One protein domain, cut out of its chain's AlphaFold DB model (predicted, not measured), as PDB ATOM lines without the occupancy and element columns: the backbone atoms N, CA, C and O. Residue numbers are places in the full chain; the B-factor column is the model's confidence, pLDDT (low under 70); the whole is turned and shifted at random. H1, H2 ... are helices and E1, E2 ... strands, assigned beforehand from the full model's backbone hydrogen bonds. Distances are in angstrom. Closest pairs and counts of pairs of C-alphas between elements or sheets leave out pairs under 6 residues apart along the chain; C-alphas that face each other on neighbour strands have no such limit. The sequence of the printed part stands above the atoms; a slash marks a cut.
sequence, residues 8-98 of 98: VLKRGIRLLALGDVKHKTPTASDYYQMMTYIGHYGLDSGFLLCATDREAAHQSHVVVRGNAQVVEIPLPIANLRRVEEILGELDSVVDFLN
ATOM      1  N   VAL A   8     203.555 183.343 191.678       91.94
ATOM      2  CA  VAL A   8     203.833 184.705 192.144       91.94
ATOM      3  C   VAL A   8     205.167 184.711 192.881       91.94
ATOM      4  O   VAL A   8     205.306 184.094 193.937       91.94
ATOM      5  N   LEU A   9     206.151 185.436 192.350       88.50
ATOM      6  CA  LEU A   9     207.489 185.544 192.926       88.50
ATOM      7  C   LEU A   9     207.638 186.875 193.661       88.50
ATOM      8  O   LEU A   9     207.492 187.950 193.078       88.50
ATOM      9  N   LYS A  10     207.941 186.810 194.960       89.19
ATOM     10  CA  LYS A  10     208.089 187.985 195.829       89.19
ATOM     11  C   LYS A  10     209.397 187.932 196.604       89.19
ATOM     12  O   LYS A  10     209.833 186.869 197.035       89.19
ATOM     13  N   ARG A  11     209.975 189.104 196.865       84.62
ATOM     14  CA  ARG A  11     211.072 189.298 197.819       84.62
ATOM     15  C   ARG A  11     210.596 190.241 198.915       84.62
ATOM     16  O   ARG A  11     210.542 191.458 198.738       84.62
ATOM     17  N   GLY A  12     210.198 189.660 200.046       89.56
ATOM     18  CA  GLY A  12     209.486 190.387 201.095       89.56
ATOM     19  C   GLY A  12     208.152 190.923 200.570       89.56
ATOM     20  O   GLY A  12     207.339 190.165 200.049       89.56
ATOM     21  N   ILE A  13     207.941 192.237 200.682       88.12
ATOM     22  CA  ILE A  13     206.731 192.907 200.176       88.12
ATOM     23  C   ILE A  13     206.799 193.244 198.682       88.12
ATOM     24  O   ILE A  13     205.781 193.590 198.088       88.12
ATOM     25  N   ARG A  14     207.990 193.176 198.072       86.19
ATOM     26  CA  ARG A  14     208.180 193.523 196.665       86.19
ATOM     27  C   ARG A  14     207.780 192.340 195.793       86.19
ATOM     28  O   ARG A  14     208.361 191.261 195.914       86.19
ATOM     29  N   LEU A  15     206.818 192.559 194.904       89.62
ATOM     30  CA  LEU A  15     206.531 191.643 193.807       89.62
ATOM     31  C   LEU A  15     207.652 191.745 192.768       89.62
ATOM     32  O   LEU A  15     208.031 192.852 192.393       89.62
ATOM     33  N   LEU A  16     208.212 190.606 192.371       86.31
ATOM     34  CA  LEU A  16     209.321 190.534 191.418       86.31
ATOM     35  C   LEU A  16     208.865 190.069 190.041       86.31
ATOM     36  O   LEU A  16     209.323 190.607 189.042       86.31
ATOM     37  N   ALA A  17     208.001 189.059 189.999       88.69
ATOM     38  CA  ALA A  17     207.466 188.507 188.766       88.69
ATOM     39  C   ALA A  17     206.202 187.694 189.060       88.69
ATOM     40  O   ALA A  17     205.948 187.281 190.197       88.69
ATOM     41  N   LEU A  18     205.432 187.431 188.014       93.50
ATOM     42  CA  LEU A  18     204.348 186.461 188.017       93.50
ATOM     43  C   LEU A  18     204.428 185.613 186.755       93.50
ATOM     44  O   LEU A  18     205.004 186.033 185.745       93.50
ATOM     45  N   GLY A  19     203.845 184.426 186.816       92.81
ATOM     46  CA  GLY A  19     203.820 183.540 185.673       92.81
ATOM     47  C   GLY A  19     202.752 182.472 185.764       92.81
ATOM     48  O   GLY A  19     202.090 182.311 186.786       92.81
ATOM     49  N   ASP A  20     202.599 181.756 184.659       94.62
ATOM     50  CA  ASP A  20     201.619 180.684 184.512       94.62
ATOM     51  C   ASP A  20     202.254 179.478 183.821       94.62
ATOM     52  O   ASP A  20     203.163 179.637 182.996       94.62
ATOM     53  N   VAL A  21     201.772 178.274 184.131       93.00
ATOM     54  CA  VAL A  21     202.315 177.031 183.572       93.00
ATOM     55  C   VAL A  21     201.343 176.448 182.557       93.00
ATOM     56  O   VAL A  21     200.182 176.174 182.847       93.00
ATOM     57  N   LYS A  22     201.815 176.204 181.332       92.81
ATOM     58  CA  LYS A  22     200.999 175.663 180.241       92.81
ATOM     59  C   LYS A  22     201.558 174.329 179.756       92.81
ATOM     60  O   LYS A  22     202.690 174.239 179.291       92.81
ATOM     61  N   HIS A  23     200.719 173.294 179.768       90.56
ATOM     62  CA  HIS A  23     201.022 171.997 179.147       90.56
ATOM     63  C   HIS A  23     200.642 171.977 177.649       90.56
ATOM     64  O   HIS A  23     199.956 171.076 177.161       90.56
ATOM     65  N   LYS A  24     200.983 173.056 176.941       87.62
ATOM     66  CA  LYS A  24     200.666 173.309 175.530       87.62
ATOM     67  C   LYS A  24     201.482 174.502 175.030       87.62
ATOM     68  O   LYS A  24     201.946 175.312 175.830       87.62
ATOM     69  N   THR A  25     201.554 174.677 173.712       87.50
ATOM     70  CA  THR A  25     201.953 175.963 173.123       87.50
ATOM     71  C   THR A  25     200.926 177.044 173.494       87.50
ATOM     72  O   THR A  25     199.723 176.805 173.317       87.50
ATOM     73  N   PRO A  26     201.351 178.216 174.000       89.81
ATOM     74  CA  PRO A  26     200.432 179.288 174.359       89.81
ATOM     75  C   PRO A  26     199.614 179.802 173.173       89.81
ATOM     76  O   PRO A  26     200.081 179.916 172.040       89.81
ATOM     77  N   THR A  27     198.367 180.151 173.460       92.06
ATOM     78  CA  THR A  27     197.392 180.702 172.515       92.06
ATOM     79  C   THR A  27     197.068 182.150 172.862       92.06
ATOM     80  O   THR A  27     197.381 182.616 173.953       92.06
ATOM     81  N   ALA A  28     196.361 182.857 171.970       90.06
ATOM     82  CA  ALA A  28     195.862 184.216 172.218       90.06
ATOM     83  C   ALA A  28     195.218 184.381 173.610       90.06
ATOM     84  O   ALA A  28     195.493 185.358 174.300       90.06
ATOM     85  N   SER A  29     194.418 183.398 174.044       91.50
ATOM     86  CA  SER A  29     193.757 183.416 175.353       91.50
ATOM     87  C   SER A  29     194.742 183.397 176.521       91.50
ATOM     88  O   SER A  29     194.499 184.064 177.522       91.50
ATOM     89  N   ASP A  30     195.842 182.650 176.402       92.62
ATOM     90  CA  ASP A  30     196.857 182.552 177.452       92.62
ATOM     91  C   ASP A  30     197.610 183.890 177.590       92.62
ATOM     92  O   ASP A  30     197.842 184.357 178.704       92.62
ATOM     93  N   TYR A  31     197.892 184.578 176.475       91.88
ATOM     94  CA  TYR A  31     198.477 185.925 176.522       91.88
ATOM     95  C   TYR A  31     197.513 186.957 177.115       91.88
ATOM     96  O   TYR A  31     197.939 187.779 177.917       91.88
ATOM     97  N   TYR A  32     196.220 186.924 176.768       91.25
ATOM     98  CA  TYR A  32     195.240 187.843 177.363       91.25
ATOM     99  C   TYR A  32     195.098 187.639 178.875       91.25
ATOM    100  O   TYR A  32     195.009 188.615 179.623       91.25
ATOM    101  N   GLN A  33     195.116 186.384 179.329       91.69
ATOM    102  CA  GLN A  33     195.132 186.053 180.749       91.69
ATOM    103  C   GLN A  33     196.381 186.639 181.423       91.69
ATOM    104  O   GLN A  33     196.261 187.374 182.400       91.69
ATOM    105  N   MET A  34     197.561 186.418 180.838       93.50
ATOM    106  CA  MET A  34     198.820 186.955 181.355       93.50
ATOM    107  C   MET A  34     198.833 188.489 181.404       93.50
ATOM    108  O   MET A  34     199.203 189.074 182.415       93.50
ATOM    109  N   MET A  35     198.359 189.162 180.354       91.62
ATOM    110  CA  MET A  35     198.227 190.623 180.335       91.62
ATOM    111  C   MET A  35     197.289 191.135 181.432       91.62
ATOM    112  O   MET A  35     197.541 192.188 182.017       91.62
ATOM    113  N   THR A  36     196.220 190.390 181.724       91.75
ATOM    114  CA  THR A  36     195.297 190.727 182.813       91.75
ATOM    115  C   THR A  36     196.004 190.640 184.163       91.75
ATOM    116  O   THR A  36     195.849 191.546 184.979       91.75
ATOM    117  N   TYR A  37     196.828 189.612 184.382       93.25
ATOM    118  CA  TYR A  37     197.645 189.483 185.592       93.25
ATOM    119  C   TYR A  37     198.667 190.612 185.717       93.25
ATOM    120  O   TYR A  37     198.689 191.300 186.732       93.25
ATOM    121  N   ILE A  38     199.455 190.861 184.671       92.38
ATOM    122  CA  ILE A  38     200.456 191.936 184.631       92.38
ATOM    123  C   ILE A  38     199.819 193.280 185.024       92.38
ATOM    124  O   ILE A  38     200.285 193.940 185.952       92.38
ATOM    125  N   GLY A  39     198.687 193.632 184.402       90.94
ATOM    126  CA  GLY A  39     197.962 194.866 184.711       90.94
ATOM    127  C   GLY A  39     197.342 194.892 186.113       90.94
ATOM    128  O   GLY A  39     197.373 195.929 186.772       90.94
ATOM    129  N   HIS A  40     196.800 193.769 186.595       91.62
ATOM    130  CA  HIS A  40     196.195 193.683 187.927       91.62
ATOM    131  C   HIS A  40     197.225 193.846 189.052       91.62
ATOM    132  O   HIS A  40     196.946 194.499 190.057       91.62
ATOM    133  N   TYR A  41     198.418 193.278 188.873       91.00
ATOM    134  CA  TYR A  41     199.493 193.299 189.863       91.00
ATOM    135  C   TYR A  41     200.462 194.484 189.700       91.00
ATOM    136  O   TYR A  41     201.382 194.626 190.507       91.00
ATOM    137  N   GLY A  42     200.252 195.344 188.697       89.75
ATOM    138  CA  GLY A  42     201.062 196.543 188.470       89.75
ATOM    139  C   GLY A  42     202.494 196.248 188.019       89.75
ATOM    140  O   GLY A  42     203.409 196.968 188.411       89.75
ATOM    141  N   LEU A  43     202.689 195.179 187.245       90.00
ATOM    142  CA  LEU A  43     203.966 194.851 186.608       90.00
ATOM    143  C   LEU A  43     203.962 195.307 185.143       90.00
ATOM    144  O   LEU A  43     202.904 195.531 184.560       90.00
ATOM    145  N   ASP A  44     205.144 195.375 184.532       89.62
ATOM    146  CA  ASP A  44     205.300 195.598 183.085       89.62
ATOM    147  C   ASP A  44     205.467 194.281 182.311       89.62
ATOM    148  O   ASP A  44     205.352 194.225 181.081       89.62
ATOM    149  N   SER A  45     205.747 193.197 183.035       90.38
ATOM    150  CA  SER A  45     206.190 191.945 182.453       90.38
ATOM    151  C   SER A  45     205.758 190.719 183.272       90.38
ATOM    152  O   SER A  45     205.447 190.803 184.463       90.38
ATOM    153  N   GLY A  46     205.701 189.566 182.607       92.62
ATOM    154  CA  GLY A  46     205.386 188.263 183.193       92.62
ATOM    155  C   GLY A  46     205.894 187.130 182.304       92.62
ATOM    156  O   GLY A  46     206.362 187.375 181.189       92.62
ATOM    157  N   PHE A  47     205.815 185.887 182.774       92.94
ATOM    158  CA  PHE A  47     206.347 184.742 182.027       92.94
ATOM    159  C   PHE A  47     205.371 183.567 181.915       92.94
ATOM    160  O   PHE A  47     204.500 183.359 182.754       92.94
ATOM    161  N   LEU A  48     205.537 182.768 180.863       93.88
ATOM    162  CA  LEU A  48     204.812 181.520 180.640       93.88
ATOM    163  C   LEU A  48     205.800 180.358 180.598       93.88
ATOM    164  O   LEU A  48     206.633 180.286 179.697       93.88
ATOM    165  N   LEU A  49     205.676 179.420 181.535       92.75
ATOM    166  CA  LEU A  49     206.410 178.157 181.495       92.75
ATOM    167  C   LEU A  49     205.649 177.175 180.602       92.75
ATOM    168  O   LEU A  49     204.534 176.769 180.928       92.75
ATOM    169  N   CYS A  50     206.231 176.797 179.468       92.25
ATOM    170  CA  CYS A  50     205.519 176.072 178.417       92.25
ATOM    171  C   CYS A  50     206.119 174.685 178.211       92.25
ATOM    172  O   CYS A  50     207.201 174.562 177.638       92.25
ATOM    173  N   ALA A  51     205.419 173.632 178.631       91.12
ATOM    174  CA  ALA A  51     205.862 172.269 178.357       91.12
ATOM    175  C   ALA A  51     205.921 172.018 176.842       91.12
ATOM    176  O   ALA A  51     204.976 172.328 176.111       91.12
ATOM    177  N   THR A  52     207.029 171.444 176.377       87.56
ATOM    178  CA  THR A  52     207.261 171.131 174.965       87.56
ATOM    179  C   THR A  52     207.949 169.779 174.800       87.56
ATOM    180  O   THR A  52     208.734 169.349 175.645       87.56
ATOM    181  N   ASP A  53     207.647 169.107 173.696       81.81
ATOM    182  CA  ASP A  53     208.297 167.875 173.242       81.81
ATOM    183  C   ASP A  53     209.565 168.152 172.411       81.81
ATOM    184  O   ASP A  53     210.338 167.244 172.111       81.81
ATOM    185  N   ARG A  54     209.806 169.417 172.052       74.38
ATOM    186  CA  ARG A  54     210.948 169.832 171.235       74.38
ATOM    187  C   ARG A  54     212.210 169.955 172.089       74.38
ATOM    188  O   ARG A  54     212.357 170.922 172.830       74.38
ATOM    189  N   GLU A  55     213.168 169.045 171.910       65.00
ATOM    190  CA  GLU A  55     214.470 169.087 172.608       65.00
ATOM    191  C   GLU A  55     215.278 170.373 172.351       65.00
ATOM    192  O   GLU A  55     216.022 170.824 173.217       65.00
ATOM    193  N   ALA A  56     215.124 170.992 171.175       57.50
ATOM    194  CA  ALA A  56     215.881 172.180 170.773       57.50
ATOM    195  C   ALA A  56     215.301 173.511 171.294       57.50
ATOM    196  O   ALA A  56     215.780 174.581 170.915       57.50
ATOM    197  N   ALA A  57     214.251 173.479 172.118       60.34
ATOM    198  CA  ALA A  57     213.587 174.687 172.588       60.34
ATOM    199  C   ALA A  57     214.414 175.358 173.700       60.34
ATOM    200  O   ALA A  57     214.174 175.174 174.885       60.34
ATOM    201  N   HIS A  58     215.448 176.088 173.290       56.72
ATOM    202  CA  HIS A  58     216.342 176.838 174.176       56.72
ATOM    203  C   HIS A  58     216.074 178.341 174.159       56.72
ATOM    204  O   HIS A  58     216.572 179.067 175.011       56.72
ATOM    205  N   GLN A  59     215.357 178.826 173.146       63.41
ATOM    206  CA  GLN A  59     215.160 180.253 172.967       63.41
ATOM    207  C   GLN A  59     213.857 180.654 173.632       63.41
ATOM    208  O   GLN A  59     212.776 180.311 173.155       63.41
ATOM    209  N   SER A  60     213.979 181.380 174.740       68.69
ATOM    210  CA  SER A  60     212.853 182.122 175.279       68.69
ATOM    211  C   SER A  60     212.377 183.119 174.228       68.69
ATOM    212  O   SER A  60     213.184 183.804 173.590       68.69
ATOM    213  N   HIS A  61     211.067 183.194 174.031       78.06
ATOM    214  CA  HIS A  61     210.469 184.125 173.086       78.06
ATOM    215  C   HIS A  61     209.842 185.279 173.856       78.06
ATOM    216  O   HIS A  61     209.026 185.074 174.749       78.06
ATOM    217  N   VAL A  62     210.227 186.505 173.507       77.81
ATOM    218  CA  VAL A  62     209.589 187.701 174.056       77.81
ATOM    219  C   VAL A  62     208.430 188.078 173.149       77.81
ATOM    220  O   VAL A  62     208.623 188.454 171.990       77.81
ATOM    221  N   VAL A  63     207.220 187.992 173.684       78.88
ATOM    222  CA  VAL A  63     206.006 188.446 173.016       78.88
ATOM    223  C   VAL A  63     205.556 189.752 173.647       78.88
ATOM    224  O   VAL A  63     205.151 189.810 174.805       78.88
ATOM    225  N   VAL A  64     205.595 190.814 172.847       78.19
ATOM    226  CA  VAL A  64     205.106 192.137 173.242       78.19
ATOM    227  C   VAL A  64     203.662 192.305 172.766       78.19
ATOM    228  O   VAL A  64     203.341 192.068 171.590       78.19
ATOM    229  N   ARG A  65     202.768 192.693 173.683       71.25
ATOM    230  CA  ARG A  65     201.350 192.974 173.402       71.25
ATOM    231  C   ARG A  65     200.920 194.239 174.148       71.25
ATOM    232  O   ARG A  65     200.683 194.217 175.353       71.25
ATOM    233  N   GLY A  66     200.796 195.349 173.422       75.31
ATOM    234  CA  GLY A  66     200.581 196.659 174.042       75.31
ATOM    235  C   GLY A  66     201.809 197.072 174.855       75.31
ATOM    236  O   GLY A  66     202.920 197.004 174.338       75.31
ATOM    237  N   ASN A  67     201.603 197.452 176.118       77.00
ATOM    238  CA  ASN A  67     202.689 197.823 177.034       77.00
ATOM    239  C   ASN A  67     203.223 196.633 177.850       77.00
ATOM    240  O   ASN A  67     204.217 196.785 178.547       77.00
ATOM    241  N   ALA A  68     202.573 195.467 177.775       85.69
ATOM    242  CA  ALA A  68     202.951 194.288 178.544       85.69
ATOM    243  C   ALA A  68     203.927 193.399 177.763       85.69
ATOM    244  O   ALA A  68     203.737 193.135 176.567       85.69
ATOM    245  N   GLN A  69     204.941 192.895 178.468       90.81
ATOM    246  CA  GLN A  69     205.891 191.915 177.950       90.81
ATOM    247  C   GLN A  69     205.599 190.533 178.534       90.81
ATOM    248  O   GLN A  69     205.525 190.361 179.748       90.81
ATOM    249  N   VAL A  70     205.445 189.532 177.670       91.31
ATOM    250  CA  VAL A  70     205.283 188.136 178.083       91.31
ATOM    251  C   VAL A  70     206.478 187.341 177.584       91.31
ATOM    252  O   VAL A  70     206.724 187.282 176.380       91.31
ATOM    253  N   VAL A  71     207.223 186.735 178.505       90.31
ATOM    254  CA  VAL A  71     208.362 185.871 178.181       90.31
ATOM    255  C   VAL A  71     207.904 184.421 178.183       90.31
ATOM    256  O   VAL A  71     207.550 183.866 179.220       90.31
ATOM    257  N   GLU A  72     207.907 183.790 177.019       91.25
ATOM    258  CA  GLU A  72     207.681 182.356 176.896       91.25
ATOM    259  C   GLU A  72     208.976 181.607 177.168       91.25
ATOM    260  O   GLU A  72     209.984 181.830 176.498       91.25
ATOM    261  N   ILE A  73     208.930 180.693 178.129       90.31
ATOM    262  CA  ILE A  73     210.054 179.866 178.543       90.31
ATOM    263  C   ILE A  73     209.683 178.415 178.222       90.31
ATOM    264  O   ILE A  73     208.861 177.813 178.924       90.31
ATOM    265  N   PRO A  74     210.230 177.839 177.143       89.88
ATOM    266  CA  PRO A  74     209.977 176.447 176.815       89.88
ATOM    267  C   PRO A  74     210.640 175.503 177.827       89.88
ATOM    268  O   PRO A  74     211.819 175.636 178.141       89.88
ATOM    269  N   LEU A  75     209.892 174.503 178.291       90.44
ATOM    270  CA  LEU A  75     210.363 173.431 179.163       90.44
ATOM    271  C   LEU A  75     210.344 172.102 178.388       90.44
ATOM    272  O   LEU A  75     209.261 171.538 178.190       90.44
ATOM    273  N   PRO A  76     211.498 171.587 177.922       90.62
ATOM    274  CA  PRO A  76     211.571 170.340 177.167       90.62
ATOM    275  C   PRO A  76     211.388 169.143 178.108       90.62
ATOM    276  O   PRO A  76     212.355 168.542 178.568       90.62
ATOM    277  N   ILE A  77     210.139 168.787 178.411       89.50
ATOM    278  CA  ILE A  77     209.795 167.818 179.469       89.50
ATOM    279  C   ILE A  77     210.304 166.392 179.208       89.50
ATOM    280  O   ILE A  77     210.397 165.596 180.139       89.50
ATOM    281  N   ALA A  78     210.679 166.072 177.965       89.19
ATOM    282  CA  ALA A  78     211.358 164.821 177.625       89.19
ATOM    283  C   ALA A  78     212.790 164.738 178.199       89.19
ATOM    284  O   ALA A  78     213.327 163.643 178.360       89.19
ATOM    285  N   ASN A  79     213.400 165.878 178.540       89.75
ATOM    286  CA  ASN A  79     214.740 165.984 179.105       89.75
ATOM    287  C   ASN A  79     214.698 166.728 180.450       89.75
ATOM    288  O   ASN A  79     214.890 167.941 180.528       89.75
ATOM    289  N   LEU A  80     214.466 165.977 181.531       89.56
ATOM    290  CA  LEU A  80     214.312 166.535 182.881       89.56
ATOM    291  C   LEU A  80     215.554 167.280 183.380       89.56
ATOM    292  O   LEU A  80     215.411 168.320 184.013       89.56
ATOM    293  N   ARG A  81     216.764 166.816 183.036       90.88
ATOM    294  CA  ARG A  81     218.002 167.539 183.369       90.88
ATOM    295  C   ARG A  81     217.980 168.942 182.766       90.88
ATOM    296  O   ARG A  81     218.321 169.909 183.435       90.88
ATOM    297  N   ARG A  82     217.544 169.063 181.510       86.94
ATOM    298  CA  ARG A  82     217.461 170.365 180.848       86.94
ATOM    299  C   ARG A  82     216.383 171.259 181.460       86.94
ATOM    300  O   ARG A  82     216.580 172.465 181.548       86.94
ATOM    301  N   VAL A  83     215.260 170.684 181.893       89.44
ATOM    302  CA  VAL A  83     214.233 171.426 182.643       89.44
ATOM    303  C   VAL A  83     214.814 171.992 183.939       89.44
ATOM    304  O   VAL A  83     214.616 173.170 184.216       89.44
ATOM    305  N   GLU A  84     215.565 171.193 184.697       89.19
ATOM    306  CA  GLU A  84     216.224 171.644 185.930       89.19
ATOM    307  C   GLU A  84     217.225 172.777 185.673       89.19
ATOM    308  O   GLU A  84     217.236 173.752 186.419       89.19
ATOM    309  N   GLU A  85     218.016 172.693 184.599       89.00
ATOM    310  CA  GLU A  85     218.933 173.766 184.188       89.00
ATOM    311  C   GLU A  85     218.180 175.075 183.898       89.00
ATOM    312  O   GLU A  85     218.525 176.115 184.451       89.00
ATOM    313  N   ILE A  86     217.107 175.021 183.098       87.31
ATOM    314  CA  ILE A  86     216.299 176.205 182.749       87.31
ATOM    315  C   ILE A  86     215.647 176.817 183.995       87.31
ATOM    316  O   ILE A  86     215.635 178.035 184.158       87.31
ATOM    317  N   LEU A  87     215.107 175.986 184.888       86.00
ATOM    318  CA  LEU A  87     214.506 176.462 186.135       86.00
ATOM    319  C   LEU A  87     215.557 177.016 187.109       86.00
ATOM    320  O   LEU A  87     215.259 177.950 187.847       86.00
ATOM    321  N   GLY A  88     216.782 176.485 187.098       85.69
ATOM    322  CA  GLY A  88     217.909 177.028 187.860       85.69
ATOM    323  C   GLY A  88     218.363 178.406 187.370       85.69
ATOM    324  O   GLY A  88     218.876 179.202 188.151       85.69
ATOM    325  N   GLU A  89     218.129 178.716 186.096       84.56
ATOM    326  CA  GLU A  89     218.408 180.021 185.488       84.56
ATOM    327  C   GLU A  89     217.247 181.022 185.650       84.56
ATOM    328  O   GLU A  89     217.365 182.169 185.216       84.56
ATOM    329  N   LEU A  90     216.133 180.644 186.293       77.50
ATOM    330  CA  LEU A  90     214.933 181.485 186.377       77.50
ATOM    331  C   LEU A  90     215.182 182.820 187.098       77.50
ATOM    332  O   LEU A  90     214.571 183.823 186.737       77.50
ATOM    333  N   ASP A  91     216.123 182.867 188.044       73.38
ATOM    334  CA  ASP A  91     216.547 184.117 188.688       73.38
ATOM    335  C   ASP A  91     217.043 185.150 187.660       73.38
ATOM    336  O   ASP A  91     216.694 186.326 187.749       73.38
ATOM    337  N   SER A  92     217.766 184.715 186.621       72.38
ATOM    338  CA  SER A  92     218.229 185.605 185.546       72.38
ATOM    339  C   SER A  92     217.081 186.141 184.684       72.38
ATOM    340  O   SER A  92     217.137 187.271 184.199       72.38
ATOM    341  N   VAL A  93     216.009 185.358 184.527       70.62
ATOM    342  CA  VAL A  93     214.791 185.802 183.840       70.62
ATOM    343  C   VAL A  93     214.064 186.835 184.690       70.62
ATOM    344  O   VAL A  93     213.632 187.855 184.170       70.62
ATOM    345  N   VAL A  94     213.956 186.609 185.999       70.94
ATOM    346  CA  VAL A  94     213.348 187.575 186.923       70.94
ATOM    347  C   VAL A  94     214.121 188.894 186.929       70.94
ATOM    348  O   VAL A  94     213.497 189.955 186.930       70.94
ATOM    349  N   ASP A  95     215.452 188.843 186.875       74.25
ATOM    350  CA  ASP A  95     216.291 190.036 186.755       74.25
ATOM    351  C   ASP A  95     216.096 190.754 185.408       74.25
ATOM    352  O   ASP A  95     216.096 191.976 185.379       74.25
ATOM    353  N   PHE A  96     215.875 190.028 184.304       66.88
ATOM    354  CA  PHE A  96     215.537 190.624 183.001       66.88
ATOM    355  C   PHE A  96     214.156 191.303 182.985       66.88
ATOM    356  O   PHE A  96     213.930 192.242 182.225       66.88
ATOM    357  N   LEU A  97     213.219 190.803 183.791       65.38
ATOM    358  CA  LEU A  97     211.845 191.300 183.868       65.38
ATOM    359  C   LEU A  97     211.700 192.591 184.703       65.38
ATOM    360  O   LEU A  97     210.647 193.226 184.605       65.38
ATOM    361  N   ASN A  98     212.709 192.951 185.510       61.00
ATOM    362  CA  ASN A  98     212.746 194.120 186.408       61.00
ATOM    363  C   ASN A  98     213.651 195.246 185.887       61.00
ATOM    364  O   ASN A  98     213.417 196.397 186.322       61.00
TER     365      ASN A  98
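AT A GLANCE: This is residues 8 to 98 of the 98 residues of an uncharacterized protein of Terrabacter sp. Soil810 (UniProt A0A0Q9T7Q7). A strongly twisted sheet of five strands forms the middle layer, with the long helix H1 packed slantwise over one face and two short helices, H2 and H3, following each other over the other. At one edge the hairpin of E1 and E2 reaches past the rest of the sheet. The printed part has 91 residues with three named helices and five named strands, in the order E1 E2 H1 E3 E4 E5 H2 H3; the sheet's order is E1 E2 E3 E5 E4, mixed, and the class is mixed, helices and strands. The whole is compact, with a radius of gyration of the C-alphas of 12.9 A, and only just flat, spanning 35 by 30 by 17 A.

HOW THE PARTS SIT: E3, residues 45 to 52, and E5, residues 68 to 76, are parallel inner strands; N 48 and O 71 are 2.8 A apart, within hydrogen-bond range. E2, residues 14 to 22, is parallel to E3, with N 22 and O 49 at 2.8 A. E2 pairs with E3 over its residues 19 to 22, and over 14 to 18 with the edge strand E1, residues 8 to 11; E1 and E2 form a hairpin, with N 9 and O 17 at 2.8 A. The other edge strand, E4, residues 61 to 65, forms a hairpin with E5, with N 63 and O 70 at 2.8 A. H1, residues 28 to 41, lies over E3 and E5 at a height over the sheet of 7.7 A, slantwise to the strands, at 34 degrees to E3 on the local plane; the closest C-alphas of H1 and E3 are those of Ile 38 and Ser 45, 6.1 A apart. E2, H1 and E3 make a strand-helix-strand unit, two parallel neighbour strands joined through a helix, with a right-handed crossover. H3, residues 90 to 97, is on the opposite face from H1, only just over E3, on which 3 of its C-alphas fall; its closest C-alphas with E2 are Val 94 and Ala 17, 6.2 A apart. H2, residues 80 to 88, is over E5 and along the strands; its closest C-alphas with E5 are Val 83 and Leu 75, 5.6 A apart. H2 and H3 meet only through their link. In H1, H2 and H3 every O i to N i+4 pair is within hydrogen-bond range.

IN THESE COORDINATES: E1 begins at C-alpha 8 (203.833, 184.705, 192.144). E5 measures 25.5 A, E2 25.3 A, E3 22.1 A and H1 20.2 A from first to last C-alpha. H1 begins at C-alpha 28 (195.862, 184.216, 172.218), and H3 ends at C-alpha 97 (211.845, 191.300, 183.868).

THE WHOLE: The C-alphas farthest apart, of Ile 13 and Arg 54, are 37.3 A apart. The printed part has no cut and no long link. Residues 55 to 60 and 96 to 98 have pLDDT under 70.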